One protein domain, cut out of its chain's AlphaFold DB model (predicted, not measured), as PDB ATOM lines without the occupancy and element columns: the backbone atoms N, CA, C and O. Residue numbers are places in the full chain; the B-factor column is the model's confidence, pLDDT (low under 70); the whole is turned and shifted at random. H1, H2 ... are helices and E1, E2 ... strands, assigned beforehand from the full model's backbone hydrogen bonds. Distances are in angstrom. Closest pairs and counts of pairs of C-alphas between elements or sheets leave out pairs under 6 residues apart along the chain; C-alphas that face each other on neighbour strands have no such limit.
ATOM      1  N   ASN A  54     115.984 121.691  75.809       47.44
ATOM      2  CA  ASN A  54     116.391 123.091  76.026       47.44
ATOM      3  C   ASN A  54     117.203 123.619  74.844       47.44
ATOM      4  O   ASN A  54     117.019 124.757  74.437       47.44
ATOM      5  N   GLN A  55     118.042 122.768  74.251       56.28
ATOM      6  CA  GLN A  55     118.841 123.131  73.089       56.28
ATOM      7  C   GLN A  55     117.961 123.372  71.856       56.28
ATOM      8  O   GLN A  55     118.204 124.313  71.111       56.28
ATOM      9  N   ARG A  56     116.905 122.568  71.657       58.41
ATOM     10  CA  ARG A  56     115.934 122.775  70.567       58.41
ATOM     11  C   ARG A  56     115.111 124.042  70.749       58.41
ATOM     12  O   ARG A  56     114.948 124.784  69.789       58.41
ATOM     13  N   PHE A  57     114.619 124.296  71.959       54.41
ATOM     14  CA  PHE A  57     113.870 125.514  72.255       54.41
ATOM     15  C   PHE A  57     114.750 126.760  72.108       54.41
ATOM     16  O   PHE A  57     114.360 127.711  71.443       54.41
ATOM     17  N   GLN A  58     115.974 126.716  72.635       57.56
ATOM     18  CA  GLN A  58     116.954 127.782  72.458       57.56
ATOM     19  C   GLN A  58     117.261 128.013  70.974       57.56
ATOM     20  O   GLN A  58     117.206 129.147  70.517       57.56
ATOM     21  N   LYS A  59     117.499 126.947  70.200       72.31
ATOM     22  CA  LYS A  59     117.722 127.043  68.754       72.31
ATOM     23  C   LYS A  59     116.517 127.642  68.025       72.31
ATOM     24  O   LYS A  59     116.695 128.473  67.147       72.31
ATOM     25  N   PHE A  60     115.299 127.253  68.398       67.69
ATOM     26  CA  PHE A  60     114.071 127.817  67.840       67.69
ATOM     27  C   PHE A  60     113.943 129.319  68.139       67.69
ATOM     28  O   PHE A  60     113.635 130.093  67.233       67.69
ATOM     29  N   LEU A  61     114.226 129.738  69.378       58.75
ATOM     30  CA  LEU A  61     114.263 131.154  69.753       58.75
ATOM     31  C   LEU A  61     115.339 131.919  68.970       58.75
ATOM     32  O   LEU A  61     115.062 132.999  68.456       58.75
ATOM     33  N   GLU A  62     116.536 131.348  68.823       65.75
ATOM     34  CA  GLU A  62     117.642 131.928  68.050       65.75
ATOM     35  C   GLU A  62     117.281 132.074  66.561       65.75
ATOM     36  O   GLU A  62     117.477 133.140  65.977       65.75
ATOM     37  N   GLU A  63     116.694 131.040  65.948       74.81
ATOM     38  CA  GLU A  63     116.234 131.059  64.554       74.81
ATOM     39  C   GLU A  63     115.137 132.120  64.341       74.81
ATOM     40  O   GLU A  63     115.162 132.857  63.350       74.81
ATOM     41  N   ARG A  64     114.203 132.260  65.292       64.06
ATOM     42  CA  ARG A  64     113.157 133.298  65.275       64.06
ATOM     43  C   ARG A  64     113.729 134.701  65.443       64.06
ATOM     44  O   ARG A  64     113.368 135.586  64.667       64.06
ATOM     45  N   GLN A  65     114.636 134.901  66.398       61.25
ATOM     46  CA  GLN A  65     115.335 136.170  66.602       61.25
ATOM     47  C   GLN A  65     116.095 136.579  65.333       61.25
ATOM     48  O   GLN A  65     116.015 137.729  64.902       61.25
ATOM     49  N   GLN A  66     116.769 135.630  64.683       71.94
ATOM     50  CA  GLN A  66     117.486 135.866  63.433       71.94
ATOM     51  C   GLN A  66     116.536 136.204  62.272       71.94
ATOM     52  O   GLN A  66     116.816 137.112  61.489       71.94
ATOM     53  N   ALA A  67     115.392 135.522  62.162       64.31
ATOM     54  CA  ALA A  67     114.376 135.817  61.151       64.31
ATOM     55  C   ALA A  67     113.708 137.193  61.357       64.31
ATOM     56  O   ALA A  67     113.348 137.850  60.377       64.31
ATOM     57  N   LEU A  68     113.569 137.639  62.610       54.97
ATOM     58  CA  LEU A  68     113.118 138.990  62.966       54.97
ATOM     59  C   LEU A  68     114.165 140.050  62.602       54.97
ATOM     60  O   LEU A  68     113.825 141.023  61.937       54.97
ATOM     61  N   GLN A  69     115.443 139.839  62.939       61.69
ATOM     62  CA  GLN A  69     116.542 140.753  62.571       61.69
ATOM     63  C   GLN A  69     116.708 140.918  61.053       61.69
ATOM     64  O   GLN A  69     117.157 141.959  60.584       61.69
ATOM     65  N   GLN A  70     116.351 139.889  60.283       78.81
ATOM     66  CA  GLN A  70     116.383 139.913  58.819       78.81
ATOM     67  C   GLN A  70     115.104 140.482  58.189       78.81
ATOM     68  O   GLN A  70     114.970 140.422  56.969       78.81
ATOM     69  N   ASP A  71     114.157 140.976  58.994       67.62
ATOM     70  CA  ASP A  71     112.886 141.547  58.533       67.62
ATOM     71  C   ASP A  71     112.063 140.580  57.648       67.62
ATOM     72  O   ASP A  71     111.221 140.960  56.834       67.62
ATOM     73  N   LYS A  72     112.295 139.269  57.814       71.19
ATOM     74  CA  LYS A  72     111.643 138.196  57.042       71.19
ATOM     75  C   LYS A  72     110.238 137.861  57.541       71.19
ATOM     76  O   LYS A  72     109.561 137.018  56.958       71.19
ATOM     77  N   THR A  73     109.799 138.478  58.632       58.97
ATOM     78  CA  THR A  73     108.618 138.048  59.397       58.97
ATOM     79  C   THR A  73     107.564 139.142  59.549       58.97
ATOM     80  O   THR A  73     106.701 139.020  60.415       58.97
ATOM     81  N   ARG A  74     107.547 140.150  58.656       42.56
ATOM     82  CA  ARG A  74     106.614 141.300  58.689       42.56
ATOM     83  C   ARG A  74     105.128 140.941  58.873       42.56
ATOM     84  O   ARG A  74     104.366 141.784  59.335       42.56
ATOM     85  N   HIS A  75     104.711 139.708  58.569       34.47
ATOM     86  CA  HIS A  75     103.321 139.248  58.706       34.47
ATOM     87  C   HIS A  75     103.155 137.844  59.317       34.47
ATOM     88  O   HIS A  75     102.098 137.236  59.168       34.47
ATOM     89  N   GLN A  76     104.171 137.296  59.990       36.00
ATOM     90  CA  GLN A  76     104.059 135.954  60.572       36.00
ATOM     91  C   GLN A  76     103.625 136.007  62.035       36.00
ATOM     92  O   GLN A  76     104.455 136.018  62.943       36.00
ATOM     93  N   TYR A  77     102.312 135.963  62.252       33.22
ATOM     94  CA  TYR A  77     101.750 135.624  63.553       33.22
ATOM     95  C   TYR A  77     101.811 134.112  63.738       33.22
ATOM     96  O   TYR A  77     101.308 133.350  62.911       33.22
ATOM     97  N   ILE A  78     102.429 133.679  64.832       30.59
ATOM     98  CA  ILE A  78     102.164 132.351  65.357       30.59
ATOM     99  C   ILE A  78     100.807 132.434  66.057       30.59
ATOM    100  O   ILE A  78     100.674 133.104  67.075       30.59
ATOM    101  N   ALA A  79      99.802 131.774  65.492       28.78
ATOM    102  CA  ALA A  79      98.567 131.459  66.191       28.78
ATOM    103  C   ALA A  79      98.577 129.954  66.450       28.78
ATOM    104  O   ALA A  79      98.553 129.171  65.500       28.78
ATOM    105  N   PHE A  80      98.625 129.552  67.719       31.17
ATOM    106  CA  PHE A  80      98.388 128.166  68.107       31.17
ATOM    107  C   PHE A  80      97.273 128.075  69.140       31.17
ATOM    108  O   PHE A  80      97.030 128.973  69.941       31.17
ATOM    109  N   THR A  81      96.537 126.985  68.994       29.83
ATOM    110  CA  THR A  81      95.194 126.745  69.495       29.83
ATOM    111  C   THR A  81      95.211 126.254  70.938       29.83
ATOM    112  O   THR A  81      95.983 125.357  71.266       29.83
ATOM    113  N   SER A  82      94.323 126.844  71.742       32.12
ATOM    114  CA  SER A  82      93.911 126.517  73.118       32.12
ATOM    115  C   SER A  82      94.719 125.457  73.890       32.12
ATOM    116  O   SER A  82      94.551 124.251  73.694       32.12
ATOM    117  N   ILE A  83      95.477 125.931  74.879       43.03
ATOM    118  CA  ILE A  83      95.726 125.242  76.157       43.03
ATOM    119  C   ILE A  83      94.501 125.453  77.069       43.03
ATOM    120  O   ILE A  83      93.739 126.395  76.832       43.03
ATOM    121  N   PRO A  84      94.287 124.595  78.083       51.03
ATOM    122  CA  PRO A  84      93.123 124.638  78.966       51.03
ATOM    123  C   PRO A  84      92.816 126.016  79.604       51.03
ATOM    124  O   PRO A  84      93.722 126.852  79.714       51.03
ATOM    125  N   PRO A  85      91.558 126.257  80.041       58.62
ATOM    126  CA  PRO A  85      91.072 127.521  80.617       58.62
ATOM    127  C   PRO A  85      92.024 128.188  81.614       58.62
ATOM    128  O   PRO A  85      92.127 129.418  81.633       58.62
ATOM    129  N   ALA A  86      92.766 127.393  82.391       59.12
ATOM    130  CA  ALA A  86      93.733 127.869  83.371       59.12
ATOM    131  C   ALA A  86      94.799 128.825  82.798       59.12
ATOM    132  O   ALA A  86      95.243 129.727  83.496       59.12
ATOM    133  N   GLN A  87      95.188 128.722  81.523       64.94
ATOM    134  CA  GLN A  87      96.177 129.647  80.950       64.94
ATOM    135  C   GLN A  87      95.671 131.096  80.878       64.94
ATOM    136  O   GLN A  87      96.433 132.038  81.097       64.94
ATOM    137  N   SER A  88      94.365 131.262  80.651       69.31
ATOM    138  CA  SER A  88      93.728 132.580  80.605       69.31
ATOM    139  C   SER A  88      93.805 133.294  81.955       69.31
ATOM    140  O   SER A  88      93.787 134.523  81.987       69.31
ATOM    141  N   SER A  89      93.901 132.557  83.069       77.38
ATOM    142  CA  SER A  89      93.967 133.164  84.400       77.38
ATOM    143  C   SER A  89      95.330 133.800  84.671       77.38
ATOM    144  O   SER A  89      95.378 134.922  85.174       77.38
ATOM    145  N   LEU A  90      96.434 133.163  84.262       79.19
ATOM    146  CA  LEU A  90      97.769 133.746  84.406       79.19
ATOM    147  C   LEU A  90      97.953 134.973  83.504       79.19
ATOM    148  O   LEU A  90      98.439 136.005  83.969       79.19
ATOM    149  N   ASP A  91      97.516 134.884  82.247       79.31
ATOM    150  CA  ASP A  91      97.567 136.011  81.311       79.31
ATOM    151  C   ASP A  91      96.738 137.195  81.834       79.31
ATOM    152  O   ASP A  91      97.169 138.348  81.759       79.31
ATOM    153  N   LEU A  92      95.576 136.917  82.436       83.25
ATOM    154  CA  LEU A  92      94.736 137.928  83.071       83.25
ATOM    155  C   LEU A  92      95.410 138.556  84.297       83.25
ATOM    156  O   LEU A  92      95.363 139.778  84.436       83.25
ATOM    157  N   LEU A  93      96.049 137.762  85.164       83.69
ATOM    158  CA  LEU A  93      96.780 138.270  86.332       83.69
ATOM    159  C   LEU A  93      97.893 139.230  85.906       83.69
ATOM    160  O   LEU A  93      97.981 140.344  86.424       83.69
ATOM    161  N   ILE A  94      98.687 138.831  84.910       82.19
ATOM    162  CA  ILE A  94      99.751 139.665  84.348       82.19
ATOM    163  C   ILE A  94      99.149 140.936  83.731       82.19
ATOM    164  O   ILE A  94      99.576 142.044  84.051       82.19
ATOM    165  N   ALA A  95      98.109 140.815  82.904       83.88
ATOM    166  CA  ALA A  95      97.475 141.957  82.249       83.88
ATOM    167  C   ALA A  95      96.863 142.967  83.236       83.88
ATOM    168  O   ALA A  95      96.940 144.179  83.006       83.88
ATOM    169  N   LEU A  96      96.256 142.494  84.328       86.44
ATOM    170  CA  LEU A  96      95.694 143.352  85.371       86.44
ATOM    171  C   LEU A  96      96.784 144.148  86.090       86.44
ATOM    172  O   LEU A  96      96.612 145.352  86.289       86.44
ATOM    173  N   ASP A  97      97.913 143.520  86.418       85.88
ATOM    174  CA  ASP A  97      99.001 144.199  87.124       85.88
ATOM    175  C   ASP A  97      99.701 145.225  86.209       85.88
ATOM    176  O   ASP A  97      99.924 146.373  86.596       85.88
ATOM    177  N   LEU A  98      99.911 144.892  84.930       86.44
ATOM    178  CA  LEU A  98     100.418 145.837  83.920       86.44
ATOM    179  C   LEU A  98      99.468 147.018  83.679       86.44
ATOM    180  O   LEU A  98      99.904 148.149  83.432       86.44
ATOM    181  N   ARG A  99      98.154 146.786  83.766       87.06
ATOM    182  CA  ARG A  99      97.160 147.862  83.719       87.06
ATOM    183  C   ARG A  99      97.255 148.753  84.953       87.06
ATOM    184  O   ARG A  99      97.231 149.971  84.788       87.06
ATOM    185  N   ALA A 100      97.394 148.174  86.146       88.50
ATOM    186  CA  ALA A 100      97.545 148.917  87.398       88.50
ATOM    187  C   ALA A 100      98.807 149.798  87.409       88.50
ATOM    188  O   ALA A 100      98.783 150.901  87.947       88.50
ATOM    189  N   MET A 101      99.870 149.355  86.736       88.06
ATOM    190  CA  MET A 101     101.105 150.120  86.530       88.06
ATOM    191  C   MET A 101     101.020 151.163  85.399       88.06
ATOM    192  O   MET A 101     101.999 151.844  85.117       88.06
ATOM    193  N   ASN A 102      99.867 151.297  84.730       90.00
ATOM    194  CA  ASN A 102      99.639 152.199  83.594       90.00
ATOM    195  C   ASN A 102     100.560 151.966  82.371       90.00
ATOM    196  O   ASN A 102     100.653 152.818  81.490       90.00
ATOM    197  N   ILE A 103     101.183 150.791  82.262       84.19
ATOM    198  CA  ILE A 103     102.084 150.428  81.148       84.19
ATOM    199  C   ILE A 103     101.402 149.591  80.062       84.19
ATOM    200  O   ILE A 103     101.986 149.322  79.018       84.19
ATOM    201  N   HIS A 104     100.135 149.222  80.253       81.44
ATOM    202  CA  HIS A 104      99.352 148.446  79.282       81.44
ATOM    203  C   HIS A 104      99.245 149.080  77.879       81.44
ATOM    204  O   HIS A 104      98.872 148.393  76.938       81.44
ATOM    205  N   ARG A 105      99.519 150.386  77.729       79.88
ATOM    206  CA  ARG A 105      99.577 151.057  76.416       79.88
ATOM    207  C   ARG A 105     100.926 150.892  75.720       79.88
ATOM    208  O   ARG A 105     100.990 151.010  74.502       79.88
ATOM    209  N   GLU A 106     101.980 150.663  76.495       76.12
ATOM    210  CA  GLU A 106     103.340 150.415  76.007       76.12
ATOM    211  C   GLU A 106     103.534 148.939  75.645       76.12
ATOM    212  O   GLU A 106     104.342 148.619  74.780       76.12
ATOM    213  N   MET A 107     102.771 148.041  76.272       68.88
ATOM    214  CA  MET A 107     102.823 146.613  75.982       68.88
ATOM    215  C   MET A 107     101.744 146.221  74.974       68.88
ATOM    216  O   MET A 107     100.549 146.407  75.210       68.88
ATOM    217  N   ARG A 108     102.154 145.641  73.841       63.50
ATOM    218  CA  ARG A 108     101.215 144.937  72.959       63.50
ATOM    219  C   ARG A 108     100.672 143.690  73.672       63.50
ATOM    220  O   ARG A 108     101.355 143.162  74.548       63.50
ATOM    221  N   PRO A 109      99.474 143.201  73.296       57.88
ATOM    222  CA  PRO A 109      98.938 141.962  73.844       57.88
ATOM    223  C   PRO A 109      99.970 140.841  73.720       57.88
ATOM    224  O   PRO A 109     100.556 140.661  72.650       57.88
ATOM    225  N   PHE A 110     100.186 140.110  74.811       58.75
ATOM    226  CA  PHE A 110     101.069 138.954  74.819       58.75
ATOM    227  C   PHE A 110     100.535 137.908  73.842       58.75
ATOM    228  O   PHE A 110      99.375 137.505  73.919       58.75
ATOM    229  N   GLY A 111     101.378 137.483  72.905       54.22
ATOM    230  CA  GLY A 111     101.137 136.242  72.187       54.22
ATOM    231  C   GLY A 111     101.535 135.089  73.101       54.22
ATOM    232  O   GLY A 111     102.713 134.935  73.401       54.22
ATOM    233  N   SER A 112     100.579 134.285  73.559       54.16
ATOM    234  CA  SER A 112     100.883 133.053  74.294       54.16
ATOM    235  C   SER A 112     101.138 131.923  73.294       54.16
ATOM    236  O   SER A 112     100.347 131.734  72.368       54.16
ATOM    237  N   THR A 113     102.243 131.184  73.447       53.81
ATOM    238  CA  THR A 113     102.614 130.109  72.510       53.81
ATOM    239  C   THR A 113     102.760 128.767  73.215       53.81
ATOM    240  O   THR A 113     103.783 128.431  73.801       53.81
ATOM    241  N   THR A 114     101.758 127.917  73.064       52.62
ATOM    242  CA  THR A 114     101.852 126.499  73.415       52.62
ATOM    243  C   THR A 114     102.798 125.773  72.474       52.62
ATOM    244  O   THR A 114     102.555 125.733  71.271       52.62
ATOM    245  N   THR A 115     103.827 125.116  73.004       51.38
ATOM    246  CA  THR A 115     104.585 124.130  72.224       51.38
ATOM    247  C   THR A 115     104.324 122.746  72.792       51.38
ATOM    248  O   THR A 115     104.895 122.365  73.811       51.38
ATOM    249  N   THR A 116     103.459 121.980  72.132       51.38
ATOM    250  CA  THR A 116     103.299 120.553  72.421       51.38
ATOM    251  C   THR A 116     104.397 119.808  71.668       51.38
ATOM    252  O   THR A 116     104.426 119.872  70.443       51.38
ATOM    253  N   ASP A 117     105.323 119.146  72.366       52.31
ATOM    254  CA  ASP A 117     106.352 118.316  71.722       52.31
ATOM    255  C   ASP A 117     105.733 116.963  71.326       52.31
ATOM    256  O   ASP A 117     105.459 116.145  72.209       52.31
ATOM    257  N   PRO A 118     105.495 116.695  70.027       52.41
ATOM    258  CA  PRO A 118     104.860 115.455  69.588       52.41
ATOM    259  C   PRO A 118     105.769 114.227  69.759       52.41
ATOM    260  O   PRO A 118     105.288 113.102  69.650       52.41
ATOM    261  N   ALA A 119     107.070 114.415  70.018       50.56
ATOM    262  CA  ALA A 119     108.022 113.322  70.197       50.56
ATOM    263  C   ALA A 119     108.100 112.814  71.648       50.56
ATOM    264  O   ALA A 119     108.667 111.747  71.888       50.56
ATOM    265  N   LEU A 120     107.527 113.537  72.621       46.34
ATOM    266  CA  LEU A 120     107.407 113.062  73.999       46.34
ATOM    267  C   LEU A 120     106.102 112.267  74.160       46.34
ATOM    268  O   LEU A 120     105.091 112.770  74.641       46.34
ATOM    269  N   THR A 121     106.131 110.982  73.805       46.22
ATOM    270  CA  THR A 121     105.024 110.036  74.056       46.22
ATOM    271  C   THR A 121     104.764 109.770  75.547       46.22
ATOM    272  O   THR A 121     103.769 109.138  75.888       46.22
ATOM    273  N   ASN A 122     105.589 110.319  76.445       45.91
ATOM    274  CA  ASN A 122     105.391 110.299  77.895       45.91
ATOM    275  C   ASN A 122     105.066 111.713  78.415       45.91
ATOM    276  O   ASN A 122     105.960 112.476  78.775       45.91
ATOM    277  N   ALA A 123     103.774 112.057  78.333       49.56
ATOM    278  CA  ALA A 123     102.930 112.933  79.167       49.56
ATOM    279  C   ALA A 123     103.474 114.207  79.868       49.56
ATOM    280  O   ALA A 123     102.781 114.766  80.722       49.56
ATOM    281  N   ARG A 124     104.634 114.748  79.493       56.25
ATOM    282  CA  ARG A 124     105.156 115.992  80.071       56.25
ATOM    283  C   ARG A 124     104.701 117.207  79.269       56.25
ATOM    284  O   ARG A 124     105.338 117.595  78.289       56.25
ATOM    285  N   LEU A 125     103.623 117.842  79.721       62.06
ATOM    286  CA  LEU A 125     103.140 119.090  79.141       62.06
ATOM    287  C   LEU A 125     104.065 120.250  79.553       62.06
ATOM    288  O   LEU A 125     104.112 120.664  80.711       62.06
ATOM    289  N   ARG A 126     104.827 120.790  78.600       59.91
ATOM    290  CA  ARG A 126     105.578 122.033  78.802       59.91
ATOM    291  C   ARG A 126     104.850 123.161  78.096       59.91
ATOM    292  O   ARG A 126     104.664 123.123  76.887       59.91
ATOM    293  N   VAL A 127     104.456 124.165  78.861       61.84
ATOM    294  CA  VAL A 127     103.865 125.386  78.337       61.84
ATOM    295  C   VAL A 127     104.930 126.462  78.397       61.84
ATOM    296  O   VAL A 127     105.537 126.696  79.439       61.84
ATOM    297  N   VAL A 128     105.194 127.123  77.281       57.38
ATOM    298  CA  VAL A 128     106.079 128.283  77.280       57.38
ATOM    299  C   VAL A 128     105.206 129.513  77.119       57.38
ATOM    300  O   VAL A 128     104.491 129.638  76.136       57.38
ATOM    301  N   VAL A 129     105.214 130.400  78.108       59.19
ATOM    302  CA  VAL A 129     104.493 131.669  78.017       59.19
ATOM    303  C   VAL A 129     105.520 132.743  77.702       59.19
ATOM    304  O   VAL A 129     106.306 133.171  78.546       59.19
ATOM    305  N   GLU A 130     105.556 133.163  76.446       58.59
ATOM    306  CA  GLU A 130     106.433 134.253  76.046       58.59
ATOM    307  C   GLU A 130     105.835 135.582  76.520       58.59
ATOM    308  O   GLU A 130     104.914 136.134  75.920       58.59
ATOM    309  N   VAL A 131     106.348 136.089  77.641       52.72
ATOM    310  CA  VAL A 131     105.966 137.393  78.180       52.72
ATOM    311  C   VAL A 131     106.983 138.420  77.701       52.72
ATOM    312  O   VAL A 131     108.001 138.643  78.345       52.72
ATOM    313  N   GLY A 132     106.708 139.046  76.557       45.28
ATOM    314  CA  GLY A 132     107.418 140.254  76.139       45.28
ATOM    315  C   GLY A 132     107.792 140.293  74.664       45.28
ATOM    316  O   GLY A 132     108.833 139.790  74.268       45.28
ATOM    317  N   LEU A 133     106.988 141.008  73.879       46.22
ATOM    318  CA  LEU A 133     107.445 141.668  72.657       46.22
ATOM    319  C   LEU A 133     106.916 143.103  72.705       46.22
ATOM    320  O   LEU A 133     105.811 143.393  72.247       46.22
ATOM    321  N   SER A 134     107.687 143.999  73.317       44.06
ATOM    322  CA  SER A 134     107.509 145.431  73.100       44.06
ATOM    323  C   SER A 134     108.491 145.860  72.022       44.06
ATOM    324  O   SER A 134     109.703 145.818  72.215       44.06
ATOM    325  N   GLU A 135     107.970 146.271  70.871       48.06
ATOM    326  CA  GLU A 135     108.727 147.004  69.857       48.06
ATOM    327  C   GLU A 135     108.866 148.467  70.312       48.06
ATOM    328  O   GLU A 135     108.367 149.397  69.681       48.06
ATOM    329  N   SER A 136     109.486 148.708  71.466       41.00
ATOM    330  CA  SER A 136     109.776 150.076  71.888       41.00
ATOM    331  C   SER A 136     111.057 150.536  71.194       41.00
ATOM    332  O   SER A 136     112.140 150.056  71.513       41.00
ATOM    333  N   ALA A 137     110.924 151.473  70.250       43.12
ATOM    334  CA  ALA A 137     112.015 152.124  69.505       43.12
ATOM    335  C   ALA A 137     112.718 151.294  68.403       43.12
ATOM    336  O   ALA A 137     113.877 151.554  68.087       43.12
ATOM    337  N   GLY A 138     112.029 150.334  67.772       49.00
ATOM    338  CA  GLY A 138     112.584 149.577  66.634       49.00
ATOM    339  C   GLY A 138     113.619 148.513  67.021       49.00
ATOM    340  O   GLY A 138     114.300 147.965  66.157       49.00
ATOM    341  N   GLN A 139     113.732 148.204  68.314       46.97
ATOM    342  CA  GLN A 139     114.459 147.050  68.831       46.97
ATOM    343  C   GLN A 139     113.463 146.116  69.515       46.97
ATOM    344  O   GLN A 139     112.859 146.464  70.526       46.97
ATOM    345  N   LEU A 140     113.285 144.925  68.944       47.50
ATOM    346  CA  LEU A 140     112.610 143.820  69.614       47.50
ATOM    347  C   LEU A 140     113.626 143.148  70.535       47.50
ATOM    348  O   LEU A 140     114.462 142.365  70.083       47.50
ATOM    349  N   ALA A 141     113.563 143.488  71.815       52.62
ATOM    350  CA  ALA A 141     114.268 142.770  72.860       52.62
ATOM    351  C   ALA A 141     113.238 141.924  73.622       52.62
ATOM    352  O   ALA A 141     112.416 142.444  74.374       52.62
ATOM    353  N   VAL A 142     113.239 140.614  73.366       53.97
ATOM    354  CA  VAL A 142     112.646 139.656  74.306       53.97
ATOM    355  C   VAL A 142     113.657 139.552  75.435       53.97
ATOM    356  O   VAL A 142     114.684 138.907  75.265       53.97
ATOM    357  N   ASP A 143     113.424 140.211  76.563       58.84
ATOM    358  CA  ASP A 143     114.416 140.185  77.645       58.84
ATOM    359  C   ASP A 143     114.137 139.087  78.679       58.84
ATOM    360  O   ASP A 143     115.064 138.662  79.375       58.84
ATOM    361  N   ALA A 144     112.903 138.565  78.752       63.62
ATOM    362  CA  ALA A 144     112.537 137.592  79.783       63.62
ATOM    363  C   ALA A 144     111.445 136.572  79.381       63.62
ATOM    364  O   ALA A 144     110.286 136.727  79.770       63.62
ATOM    365  N   PRO A 145     111.772 135.479  78.659       71.31
ATOM    366  CA  PRO A 145     110.814 134.394  78.447       71.31
ATOM    367  C   PRO A 145     110.423 133.721  79.773       71.31
ATOM    368  O   PRO A 145     111.295 133.386  80.579       71.31
ATOM    369  N   ILE A 146     109.132 133.435  79.971       74.06
ATOM    370  CA  ILE A 146     108.642 132.661  81.119       74.06
ATOM    371  C   ILE A 146     108.269 131.255  80.649       74.06
ATOM    372  O   ILE A 146     107.428 131.042  79.784       74.06
ATOM    373  N   THR A 147     108.878 130.231  81.230       76.50
ATOM    374  CA  THR A 147     108.512 128.839  80.951       76.50
ATOM    375  C   THR A 147     107.736 128.259  82.117       76.50
ATOM    376  O   THR A 147     108.194 128.343  83.254       76.50
ATOM    377  N   ILE A 148     106.617 127.606  81.825       76.81
ATOM    378  CA  ILE A 148     105.779 126.886  82.782       76.81
ATOM    379  C   ILE A 148     105.867 125.394  82.450       76.81
ATOM    380  O   ILE A 148     105.242 124.874  81.528       76.81
ATOM    381  N   SER A 149     106.686 124.670  83.199       76.81
ATOM    382  CA  SER A 149     106.772 123.217  83.081       76.81
ATOM    383  C   SER A 149     105.760 122.563  84.007       76.81
ATOM    384  O   SER A 149     105.864 122.736  85.217       76.81
ATOM    385  N   ILE A 150     104.846 121.767  83.454       76.75
ATOM    386  CA  ILE A 150     103.882 120.980  84.223       76.75
ATOM    387  C   ILE A 150     104.287 119.511  84.095       76.75
ATOM    388  O   ILE A 150     104.418 118.967  82.997       76.75
ATOM    389  N   LYS A 151     104.560 118.862  85.222       78.31
ATOM    390  CA  LYS A 151     104.805 117.420  85.271       78.31
ATOM    391  C   LYS A 151     103.511 116.736  85.690       78.31
ATOM    392  O   LYS A 151     102.893 117.143  86.672       78.31
ATOM    393  N   ARG A 152     103.096 115.727  84.926       74.31
ATOM    394  CA  ARG A 152     101.853 114.989  85.184       74.31
ATOM    395  C   ARG A 152     102.089 113.823  86.141       74.31
ATOM    396  O   ARG A 152     101.240 113.516  86.964       74.31
ATOM    397  N   GLU A 153     103.252 113.186  86.034       78.25
ATOM    398  CA  GLU A 153     103.635 111.987  86.789       78.25
ATOM    399  C   GLU A 153     103.929 112.303  88.260       78.25
ATOM    400  O   GLU A 153     103.706 111.485  89.145       78.25
ATOM    401  N   ALA A 154     104.421 113.512  88.506       80.69
ATOM    402  CA  ALA A 154     104.541 114.115  89.819       80.69
ATOM    403  C   ALA A 154     103.909 115.499  89.687       80.69
ATOM    404  O   ALA A 154     104.496 116.295  88.954       80.69
ATOM    405  N   PRO A 155     102.741 115.776  90.300       82.50
ATOM    406  CA  PRO A 155     102.011 117.024  90.104       82.50
ATOM    407  C   PRO A 155     102.849 118.190  90.618       82.50
ATOM    408  O   PRO A 155     102.865 118.548  91.792       82.50
ATOM    409  N   GLU A 156     103.637 118.726  89.699       83.56
ATOM    410  CA  GLU A 156     104.679 119.699  89.942       83.56
ATOM    411  C   GLU A 156     104.620 120.718  88.816       83.56
ATOM    412  O   GLU A 156     104.738 120.371  87.636       83.56
ATOM    413  N   ILE A 157     104.473 121.982  89.193       79.75
ATOM    414  CA  ILE A 157     104.526 123.106  88.268       79.75
ATOM    415  C   ILE A 157     105.767 123.919  88.596       79.75
ATOM    416  O   ILE A 157     105.965 124.366  89.726       79.75
ATOM    417  N   ILE A 158     106.622 124.095  87.594       81.19
ATOM    418  CA  ILE A 158     107.836 124.896  87.687       81.19
ATOM    419  C   ILE A 158     107.676 126.074  86.741       81.19
ATOM    420  O   ILE A 158     107.618 125.890  85.526       81.19
ATOM    421  N   ILE A 159     107.642 127.276  87.297       81.31
ATOM    422  CA  ILE A 159     107.655 128.517  86.535       81.31
ATOM    423  C   ILE A 159     109.075 129.057  86.606       81.31
ATOM    424  O   ILE A 159     109.602 129.273  87.695       81.31
ATOM    425  N   GLN A 160     109.718 129.231  85.459       80.25
ATOM    426  CA  GLN A 160     111.082 129.743  85.364       80.25
ATOM    427  C   GLN A 160     111.107 130.950  84.446       80.25
ATOM    428  O   GLN A 160     110.471 130.936  83.395       80.25
ATOM    429  N   THR A 161     111.870 131.962  84.830       78.38
ATOM    430  CA  THR A 161     112.162 133.108  83.970       78.38
ATOM    431  C   THR A 161     113.552 132.922  83.390       78.38
ATOM    432  O   THR A 161     114.508 132.671  84.127       78.38
ATOM    433  N   TRP A 162     113.660 133.020  82.075       71.75
ATOM    434  CA  TRP A 162     114.926 132.973  81.359       71.75
ATOM    435  C   TRP A 162     115.390 134.393  81.071       71.75
ATOM    436  O   TRP A 162     114.576 135.298  80.966       71.75
ATOM    437  N   GLU A 163     116.696 134.589  80.944       70.44
ATOM    438  CA  GLU A 163     117.271 135.848  80.477       70.44
ATOM    439  C   GLU A 163     117.999 135.560  79.167       70.44
ATOM    440  O   GLU A 163     118.854 134.666  79.106       70.44
ATOM    441  N   LEU A 164     117.630 136.280  78.106       66.56
ATOM    442  CA  LEU A 164     118.342 136.206  76.837       66.56
ATOM    443  C   LEU A 164     119.694 136.890  77.016       66.56
ATOM    444  O   LEU A 164     119.785 138.086  77.271       66.56
ATOM    445  N   VAL A 165     120.764 136.105  76.925       62.03
ATOM    446  CA  VAL A 165     122.118 136.632  77.083       62.03
ATOM    447  C   VAL A 165     122.527 137.307  75.777       62.03
ATOM    448  O   VAL A 165     122.569 136.624  74.747       62.03
ATOM    449  N   PRO A 166     122.870 138.610  75.792       64.12
ATOM    450  CA  PRO A 166     123.456 139.253  74.631       64.12
ATOM    451  C   PRO A 166     124.706 138.474  74.233       64.12
ATOM    452  O   PRO A 166     125.567 138.200  75.071       64.12
ATOM    453  N   ALA A 180     109.839 129.734  90.509       80.94
ATOM    454  CA  ALA A 180     108.789 129.413  91.459       80.94
ATOM    455  C   ALA A 180     108.358 127.963  91.222       80.94
ATOM    456  O   ALA A 180     108.209 127.518  90.080       80.94
ATOM    457  N   ARG A 181     108.191 127.207  92.308       84.44
ATOM    458  CA  ARG A 181     107.888 125.775  92.264       84.44
ATOM    459  C   ARG A 181     106.676 125.461  93.133       84.44
ATOM    460  O   ARG A 181     106.641 125.848  94.305       84.44
ATOM    461  N   GLN A 182     105.730 124.739  92.548       81.50
ATOM    462  CA  GLN A 182     104.553 124.171  93.197       81.50
ATOM    463  C   GLN A 182     104.627 122.652  93.110       81.50
ATOM    464  O   GLN A 182     104.943 122.121  92.047       81.50
ATOM    465  N   THR A 183     104.324 121.956  94.199       83.75
ATOM    466  CA  THR A 183     104.232 120.488  94.224       83.75
ATOM    467  C   THR A 183     102.994 120.058  94.991       83.75
ATOM    468  O   THR A 183     102.735 120.600  96.065       83.75
ATOM    469  N   TYR A 184     102.280 119.058  94.492       81.00
ATOM    470  CA  TYR A 184     101.193 118.400  95.203       81.00
ATOM    471  C   TYR A 184     101.628 117.017  95.683       81.00
ATOM    472  O   TYR A 184     102.203 116.226  94.937       81.00
ATOM    473  N   GLN A 185     101.374 116.722  96.955       83.81
ATOM    474  CA  GLN A 185     101.653 115.417  97.539       83.81
ATOM    475  C   GLN A 185     100.470 114.984  98.407       83.81
ATOM    476  O   GLN A 185     100.268 115.487  99.514       83.81
ATOM    477  N   GLY A 186      99.684 114.035  97.893       82.69
ATOM    478  CA  GLY A 186      98.541 113.456  98.595       82.69
ATOM    479  C   GLY A 186      97.361 114.416  98.681       82.69
ATOM    480  O   GLY A 186      96.467 114.320  97.860       82.69
ATOM    481  N   SER A 187      97.366 115.304  99.676       79.81
ATOM    482  CA  SER A 187      96.335 116.330  99.926       79.81
ATOM    483  C   SER A 187      96.925 117.719 100.197       79.81
ATOM    484  O   SER A 187      96.201 118.665 100.506       79.81
ATOM    485  N   THR A 188      98.253 117.846 100.134       79.62
ATOM    486  CA  THR A 188      98.963 119.082 100.466       79.62
ATOM    487  C   THR A 188      99.609 119.661  99.216       79.62
ATOM    488  O   THR A 188     100.473 119.031  98.605       79.62
ATOM    489  N   THR A 189      99.208 120.882  98.862       83.25
ATOM    490  CA  THR A 189      99.893 121.704  97.860       83.25
ATOM    491  C   THR A 189     100.945 122.562  98.552       83.25
ATOM    492  O   THR A 189     100.616 123.409  99.386       83.25
ATOM    493  N   THR A 190     102.209 122.366  98.193       83.19
ATOM    494  CA  THR A 190     103.339 123.134  98.718       83.19
ATOM    495  C   THR A 190     103.782 124.169  97.696       83.19
ATOM    496  O   THR A 190     104.224 123.825  96.596       83.19
ATOM    497  N   THR A 191     103.712 125.438  98.093       81.00
ATOM    498  CA  THR A 191     104.258 126.573  97.347       81.00
ATOM    499  C   THR A 191     105.609 126.966  97.904       81.00
ATOM    500  O   THR A 191     105.725 127.264  99.089       81.00
ATOM    501  N   THR A 192     106.624 127.013  97.046       79.62
ATOM    502  CA  THR A 192     107.985 127.329  97.498       79.62
ATOM    503  C   THR A 192     108.193 128.835  97.673       79.62
ATOM    504  O   THR A 192     108.784 129.257  98.661       79.62
ATOM    505  N   THR A 193     107.713 129.655  96.732       86.44
ATOM    506  CA  THR A 193     108.013 131.097  96.665       86.44
ATOM    507  C   THR A 193     106.981 131.864  95.829       86.44
ATOM    508  O   THR A 193     106.247 131.277  95.031       86.44
ATOM    509  N   ASN A 194     106.946 133.191  95.995       89.81
ATOM    510  CA  ASN A 194     106.289 134.103  95.053       89.81
ATOM    511  C   ASN A 194     107.088 134.164  93.741       89.81
ATOM    512  O   ASN A 194     108.318 134.073  93.764       89.81
ATOM    513  N   LEU A 195     106.414 134.400  92.613       86.81
ATOM    514  CA  LEU A 195     107.089 134.739  91.360       86.81
ATOM    515  C   LEU A 195     107.239 136.258  91.293       86.81
ATOM    516  O   LEU A 195     106.242 136.968  91.236       86.81
ATOM    517  N   THR A 196     108.476 136.747  91.322       90.12
ATOM    518  CA  THR A 196     108.778 138.176  91.159       90.12
ATOM    519  C   THR A 196     109.497 138.376  89.835       90.12
ATOM    520  O   THR A 196     110.578 137.823  89.634       90.12
ATOM    521  N   LEU A 197     108.890 139.146  88.937       86.19
ATOM    522  CA  LEU A 197     109.470 139.543  87.662       86.19
ATOM    523  C   LEU A 197     109.901 141.007  87.779       86.19
ATOM    524  O   LEU A 197     109.036 141.879  87.920       86.19
ATOM    525  N   PRO A 198     111.212 141.298  87.724       88.31
ATOM    526  CA  PRO A 198     111.676 142.671  87.808       88.31
ATOM    527  C   PRO A 198     111.068 143.522  86.692       88.31
ATOM    528  O   PRO A 198     111.109 143.127  85.523       88.31
ATOM    529  N   PHE A 199     110.549 144.706  87.022       87.38
ATOM    530  CA  PHE A 199     109.923 145.614  86.055       87.38
ATOM    531  C   PHE A 199     110.835 145.870  84.854       87.38
ATOM    532  O   PHE A 199     110.418 145.800  83.700       87.38
ATOM    533  N   SER A 200     112.116 146.110  85.137       85.38
ATOM    534  CA  SER A 200     113.123 146.399  84.122       85.38
ATOM    535  C   SER A 200     113.346 145.258  83.139       85.38
ATOM    536  O   SER A 200     113.746 145.519  82.009       85.38
ATOM    537  N   LYS A 201     113.055 144.018  83.539       82.25
ATOM    538  CA  LYS A 201     113.132 142.832  82.681       82.25
ATOM    539  C   LYS A 201     111.866 142.623  81.857       82.25
ATOM    540  O   LYS A 201     111.954 142.145  80.737       82.25
ATOM    541  N   VAL A 202     110.705 142.992  82.396       80.25
ATOM    542  CA  VAL A 202     109.420 142.877  81.689       80.25
ATOM    543  C   VAL A 202     109.273 143.983  80.643       80.25
ATOM    544  O   VAL A 202     108.845 143.726  79.523       80.25
ATOM    545  N   VAL A 203     109.635 145.217  80.998       82.31
ATOM    546  CA  VAL A 203     109.421 146.406  80.154       82.31
ATOM    547  C   VAL A 203     110.675 146.791  79.359       82.31
ATOM    548  O   VAL A 203     110.587 147.591  78.433       82.31
ATOM    549  N   GLY A 204     111.849 146.253  79.704       80.81
ATOM    550  CA  GLY A 204     113.114 146.589  79.035       80.81
ATOM    551  C   GLY A 204     113.637 147.994  79.371       80.81
ATOM    552  O   GLY A 204     114.440 148.563  78.631       80.81
ATOM    553  N   ARG A 205     113.170 148.611  80.468       86.00
ATOM    554  CA  ARG A 205     113.606 149.950  80.909       86.00
ATOM    555  C   ARG A 205     113.523 150.138  82.430       86.00
ATOM    556  O   ARG A 205     112.702 149.489  83.071       86.00
ATOM    557  N   PRO A 206     114.310 151.051  83.030       89.69
ATOM    558  CA  PRO A 206     114.174 151.398  84.447       89.69
ATOM    559  C   PRO A 206     112.805 152.005  84.787       89.69
ATOM    560  O   PRO A 206     112.119 152.542  83.909       89.69
ATOM    561  N   HIS A 207     112.468 151.986  86.080       91.88
ATOM    562  CA  HIS A 207     111.308 152.678  86.637       91.88
ATOM    563  C   HIS A 207     111.371 154.188  86.331       91.88
ATOM    564  O   HIS A 207     112.369 154.853  86.613       91.88
ATOM    565  N   ARG A 208     110.300 154.731  85.756       93.25
ATOM    566  CA  ARG A 208     110.090 156.148  85.427       93.25
ATOM    567  C   ARG A 208     108.958 156.772  86.233       93.25
ATOM    568  O   ARG A 208     108.937 157.989  86.385       93.25
ATOM    569  N   GLN A 209     108.014 155.968  86.723       92.25
ATOM    570  CA  GLN A 209     106.839 156.447  87.451       92.25
ATOM    571  C   GLN A 209     106.717 155.753  88.815       92.25
ATOM    572  O   GLN A 209     107.092 154.591  88.928       92.25
ATOM    573  N   PRO A 210     106.129 156.407  89.834       92.25
ATOM    574  CA  PRO A 210     105.936 155.803  91.159       92.25
ATOM    575  C   PRO A 210     105.063 154.539  91.171       92.25
ATOM    576  O   PRO A 210     105.103 153.777  92.130       92.25
ATOM    577  N   LEU A 211     104.240 154.348  90.135       93.19
ATOM    578  CA  LEU A 211     103.363 153.184  89.986       93.19
ATOM    579  C   LEU A 211     104.052 152.007  89.287       93.19
ATOM    580  O   LEU A 211     103.533 150.897  89.344       93.19
ATOM    581  N   GLU A 212     105.191 152.236  88.631       94.06
ATOM    582  CA  GLU A 212     105.979 151.171  88.018       94.06
ATOM    583  C   GLU A 212     106.688 150.393  89.132       94.06
ATOM    584  O   GLU A 212     107.390 150.976  89.959       94.06
ATOM    585  N   ARG A 213     106.476 149.077  89.169       95.25
ATOM    586  CA  ARG A 213     106.988 148.178  90.207       95.25
ATOM    587  C   ARG A 213     107.241 146.795  89.626       95.25
ATOM    588  O   ARG A 213     106.734 146.467  88.556       95.25
ATOM    589  N   ASP A 214     107.988 145.973  90.347       92.31
ATOM    590  CA  ASP A 214     108.147 144.571  89.974       92.31
ATOM    591  C   ASP A 214     106.785 143.862  89.979       92.31
ATOM    592  O   ASP A 214     105.950 144.093  90.859       92.31
ATOM    593  N   LEU A 215     106.565 142.993  88.992       89.12
ATOM    594  CA  LEU A 215     105.355 142.185  88.913       89.12
ATOM    595  C   LEU A 215     105.511 141.024  89.890       89.12
ATOM    596  O   LEU A 215     106.413 140.196  89.752       89.12
ATOM    597  N   VAL A 216     104.635 140.970  90.891       91.00
ATOM    598  CA  VAL A 216     104.674 139.944  91.936       91.00
ATOM    599  C   VAL A 216     103.417 139.102  91.840       91.00
ATOM    600  O   VAL A 216     102.328 139.575  92.144       91.00
ATOM    601  N   ILE A 217     103.572 137.829  91.477       88.38
ATOM    602  CA  ILE A 217     102.498 136.840  91.566       88.38
ATOM    603  C   ILE A 217     102.636 136.118  92.910       88.38
ATOM    604  O   ILE A 217     103.613 135.380  93.114       88.38
ATOM    605  N   PRO A 218     101.699 136.329  93.855       91.06
ATOM    606  CA  PRO A 218     101.760 135.694  95.161       91.06
ATOM    607  C   PRO A 218     101.710 134.175  95.039       91.06
ATOM    608  O   PRO A 218     101.011 133.623  94.187       91.06
ATOM    609  N   GLY A 219     102.378 133.488  95.960       87.38
ATOM    610  CA  GLY A 219     102.377 132.033  96.014       87.38
ATOM    611  C   GLY A 219     100.969 131.426  96.077       87.38
ATOM    612  O   GLY A 219     100.735 130.376  95.488       87.38
ATOM    613  N   GLN A 220     100.017 132.118  96.713       89.38
ATOM    614  CA  GLN A 220      98.613 131.703  96.762       89.38
ATOM    615  C   GLN A 220      97.934 131.717  95.384       89.38
ATOM    616  O   GLN A 220      97.173 130.802  95.084       89.38
ATOM    617  N   GLU A 221      98.211 132.712  94.541       87.94
ATOM    618  CA  GLU A 221      97.658 132.760  93.180       87.94
ATOM    619  C   GLU A 221      98.304 131.691  92.297       87.94
ATOM    620  O   GLU A 221      97.613 130.978  91.575       87.94
ATOM    621  N   LEU A 222      99.620 131.484  92.434       85.69
ATOM    622  CA  LEU A 222     100.317 130.381  91.763       85.69
ATOM    623  C   LEU A 222      99.787 129.009  92.190       85.69
ATOM    624  O   LEU A 222      99.756 128.080  91.387       85.69
ATOM    625  N   ARG A 223      99.391 128.878  93.458       86.81
ATOM    626  CA  ARG A 223      98.765 127.673  93.994       86.81
ATOM    627  C   ARG A 223      97.389 127.442  93.376       86.81
ATOM    628  O   ARG A 223      97.154 126.339  92.906       86.81
ATOM    629  N   ARG A 224      96.524 128.462  93.341       89.00
ATOM    630  CA  ARG A 224      95.201 128.372  92.695       89.00
ATOM    631  C   ARG A 224      95.328 127.977  91.228       89.00
ATOM    632  O   ARG A 224      94.706 127.018  90.803       89.00
ATOM    633  N   PHE A 225      96.228 128.639  90.502       86.00
ATOM    634  CA  PHE A 225      96.552 128.297  89.117       86.00
ATOM    635  C   PHE A 225      96.992 126.832  88.961       86.00
ATOM    636  O   PHE A 225      96.582 126.159  88.019       86.00
ATOM    637  N   ALA A 226      97.814 126.321  89.883       84.81
ATOM    638  CA  ALA A 226      98.243 124.927  89.851       84.81
ATOM    639  C   ALA A 226      97.105 123.942  90.143       84.81
ATOM    640  O   ALA A 226      96.992 122.927  89.459       84.81
ATOM    641  N   GLU A 227      96.267 124.253  91.129       88.06
ATOM    642  CA  GLU A 227      95.094 123.456  91.492       88.06
ATOM    643  C   GLU A 227      94.098 123.387  90.326       88.06
ATOM    644  O   GLU A 227      93.688 122.286  89.969       88.06
ATOM    645  N   ASP A 228      93.822 124.505  89.646       86.81
ATOM    646  CA  ASP A 228      92.961 124.536  88.453       86.81
ATOM    647  C   ASP A 228      93.485 123.593  87.352       86.81
ATOM    648  O   ASP A 228      92.738 122.768  86.820       86.81
ATOM    649  N   ILE A 229      94.791 123.645  87.057       83.44
ATOM    650  CA  ILE A 229      95.431 122.763  86.064       83.44
ATOM    651  C   ILE A 229      95.319 121.291  86.470       83.44
ATOM    652  O   ILE A 229      95.036 120.433  85.632       83.44
ATOM    653  N   TRP A 230      95.585 120.968  87.736       84.94
ATOM    654  CA  TRP A 230      95.546 119.584  88.207       84.94
ATOM    655  C   TRP A 230      94.120 119.029  88.264       84.94
ATOM    656  O   TRP A 230      93.926 117.858  87.928       84.94
ATOM    657  N   SER A 231      93.126 119.851  88.604       85.94
ATOM    658  CA  SER A 231      91.708 119.489  88.520       85.94
ATOM    659  C   SER A 231      91.289 119.177  87.084       85.94
ATOM    660  O   SER A 231      90.673 118.144  86.837       85.94
ATOM    661  N   GLU A 232      91.694 119.989  86.103       83.69
ATOM    662  CA  GLU A 232      91.424 119.712  84.682       83.69
ATOM    663  C   GLU A 232      92.110 118.425  84.184       83.69
ATOM    664  O   GLU A 232      91.630 117.765  83.258       83.69
ATOM    665  N   GLN A 233      93.215 118.027  84.818       80.38
ATOM    666  CA  GLN A 233      93.915 116.769  84.543       80.38
ATOM    667  C   GLN A 233      93.342 115.559  85.300       80.38
ATOM    668  O   GLN A 233      93.838 114.446  85.094       80.38
ATOM    669  N   ASN A 234      92.296 115.745  86.117       86.62
ATOM    670  CA  ASN A 234      91.722 114.739  87.020       86.62
ATOM    671  C   ASN A 234      92.758 114.152  88.002       86.62
ATOM    672  O   ASN A 234      92.773 112.946  88.250       86.62
TER     673      ASN A 234
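This is residues 54 to 166 and 180 to 234 of the 236 residues of an uncharacterized protein of Aspergillus campestris IBT 28561 (UniProt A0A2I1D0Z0). A twisted wall of five antiparallel strands has helix H4 slantwise over one face, across its E3 to E5 part, and the other face has no named helix on it. Beyond the ends of these strands lies a small two-strand ribbon, E6 and E7, with H2 alongside E7 and the first turns of H2 meeting H4, while H1 lies off by itself at the end of a long link. The printed part has 168 residues, with four named helices and seven named strands in the order H1 H2 E1 E2 E3 E4 E5 E6 H3 E7 H4; the large sheet's order is E1 - E2 - E3 - E4 - E5. The class is mixed, helices and strands, with under half of the residues in named elements. The whole is compact, with a radius of gyration of the C-alphas of 16.7 A and spans of 50 by 43 by 26 A.

The large sheet holds E1, residues 126 to 129, E2, residues 146 to 151 and 16.3 A long, E3, residues 156 to 161 and 16.5 A, E4, residues 180 to 185 and 16.8 A, and E5, residues 188 to 191. E6 is residues 195 to 197 and E7 residues 215 to 217. H1, residues 54 to 69, is 22.2 A long and begins at C-alpha 54 (116.391, 123.091, 76.026). H2 is residues 86 to 100, 21.8 A, and H3 residues 199 to 203. H4, residues 219 to 232, is 20.0 A long and ends at C-alpha 232 (91.424, 119.712, 84.682).

E1, E2 and E3 form a meander, each strand the antiparallel neighbour of the one before, with N 127 and O 148 at 2.9 A and N 149 and O 158 at 2.8 A. N 157 and O 182 are 2.9 A apart between E3 and E4, and N 190 and O 183 are 2.8 A apart in the hairpin E4 and E5. H4 is on this sheet, two layers, at a height over the sheet of 8.7 A; it lies over E4 and only just over E3 and E5, with 3 C-alphas on each. H2 and H4 touch through residues 86 to 90 and 225 to 229, closest at the C-alphas of Ala 86 and Ile 229, 6.0 A, at a shallow tilt of 27 degrees, opposite ways. The closest C-alphas of H2 and E7 are those of Asp 97 and Leu 215, 6.9 A. E6 and E7 are antiparallel, with N 197 and O 215 at 2.8 A. The closest C-alphas of H3 and E7 are those of Phe 199 and Leu 215, 6.4 A. H1 is apart from H2, H4 and E1, among others. Every O i to N i+4 pair is within hydrogen-bond range in H1, H3 and H4, and 10 of 11 in H2.

The two C-alphas farthest apart, those of Gln 70 and Ser 187, are 51.5 A apart. Residues 167 to 179 are not printed, and C-alphas 166 and 180 are 24.4 A apart across the cut. The links H1 to H2, H2 to E1, E1 to E2 and H3 to E7 are long. Mean pLDDT of the printed part is 70.5; residues under 70 include 73 to 88 and 107 to 144.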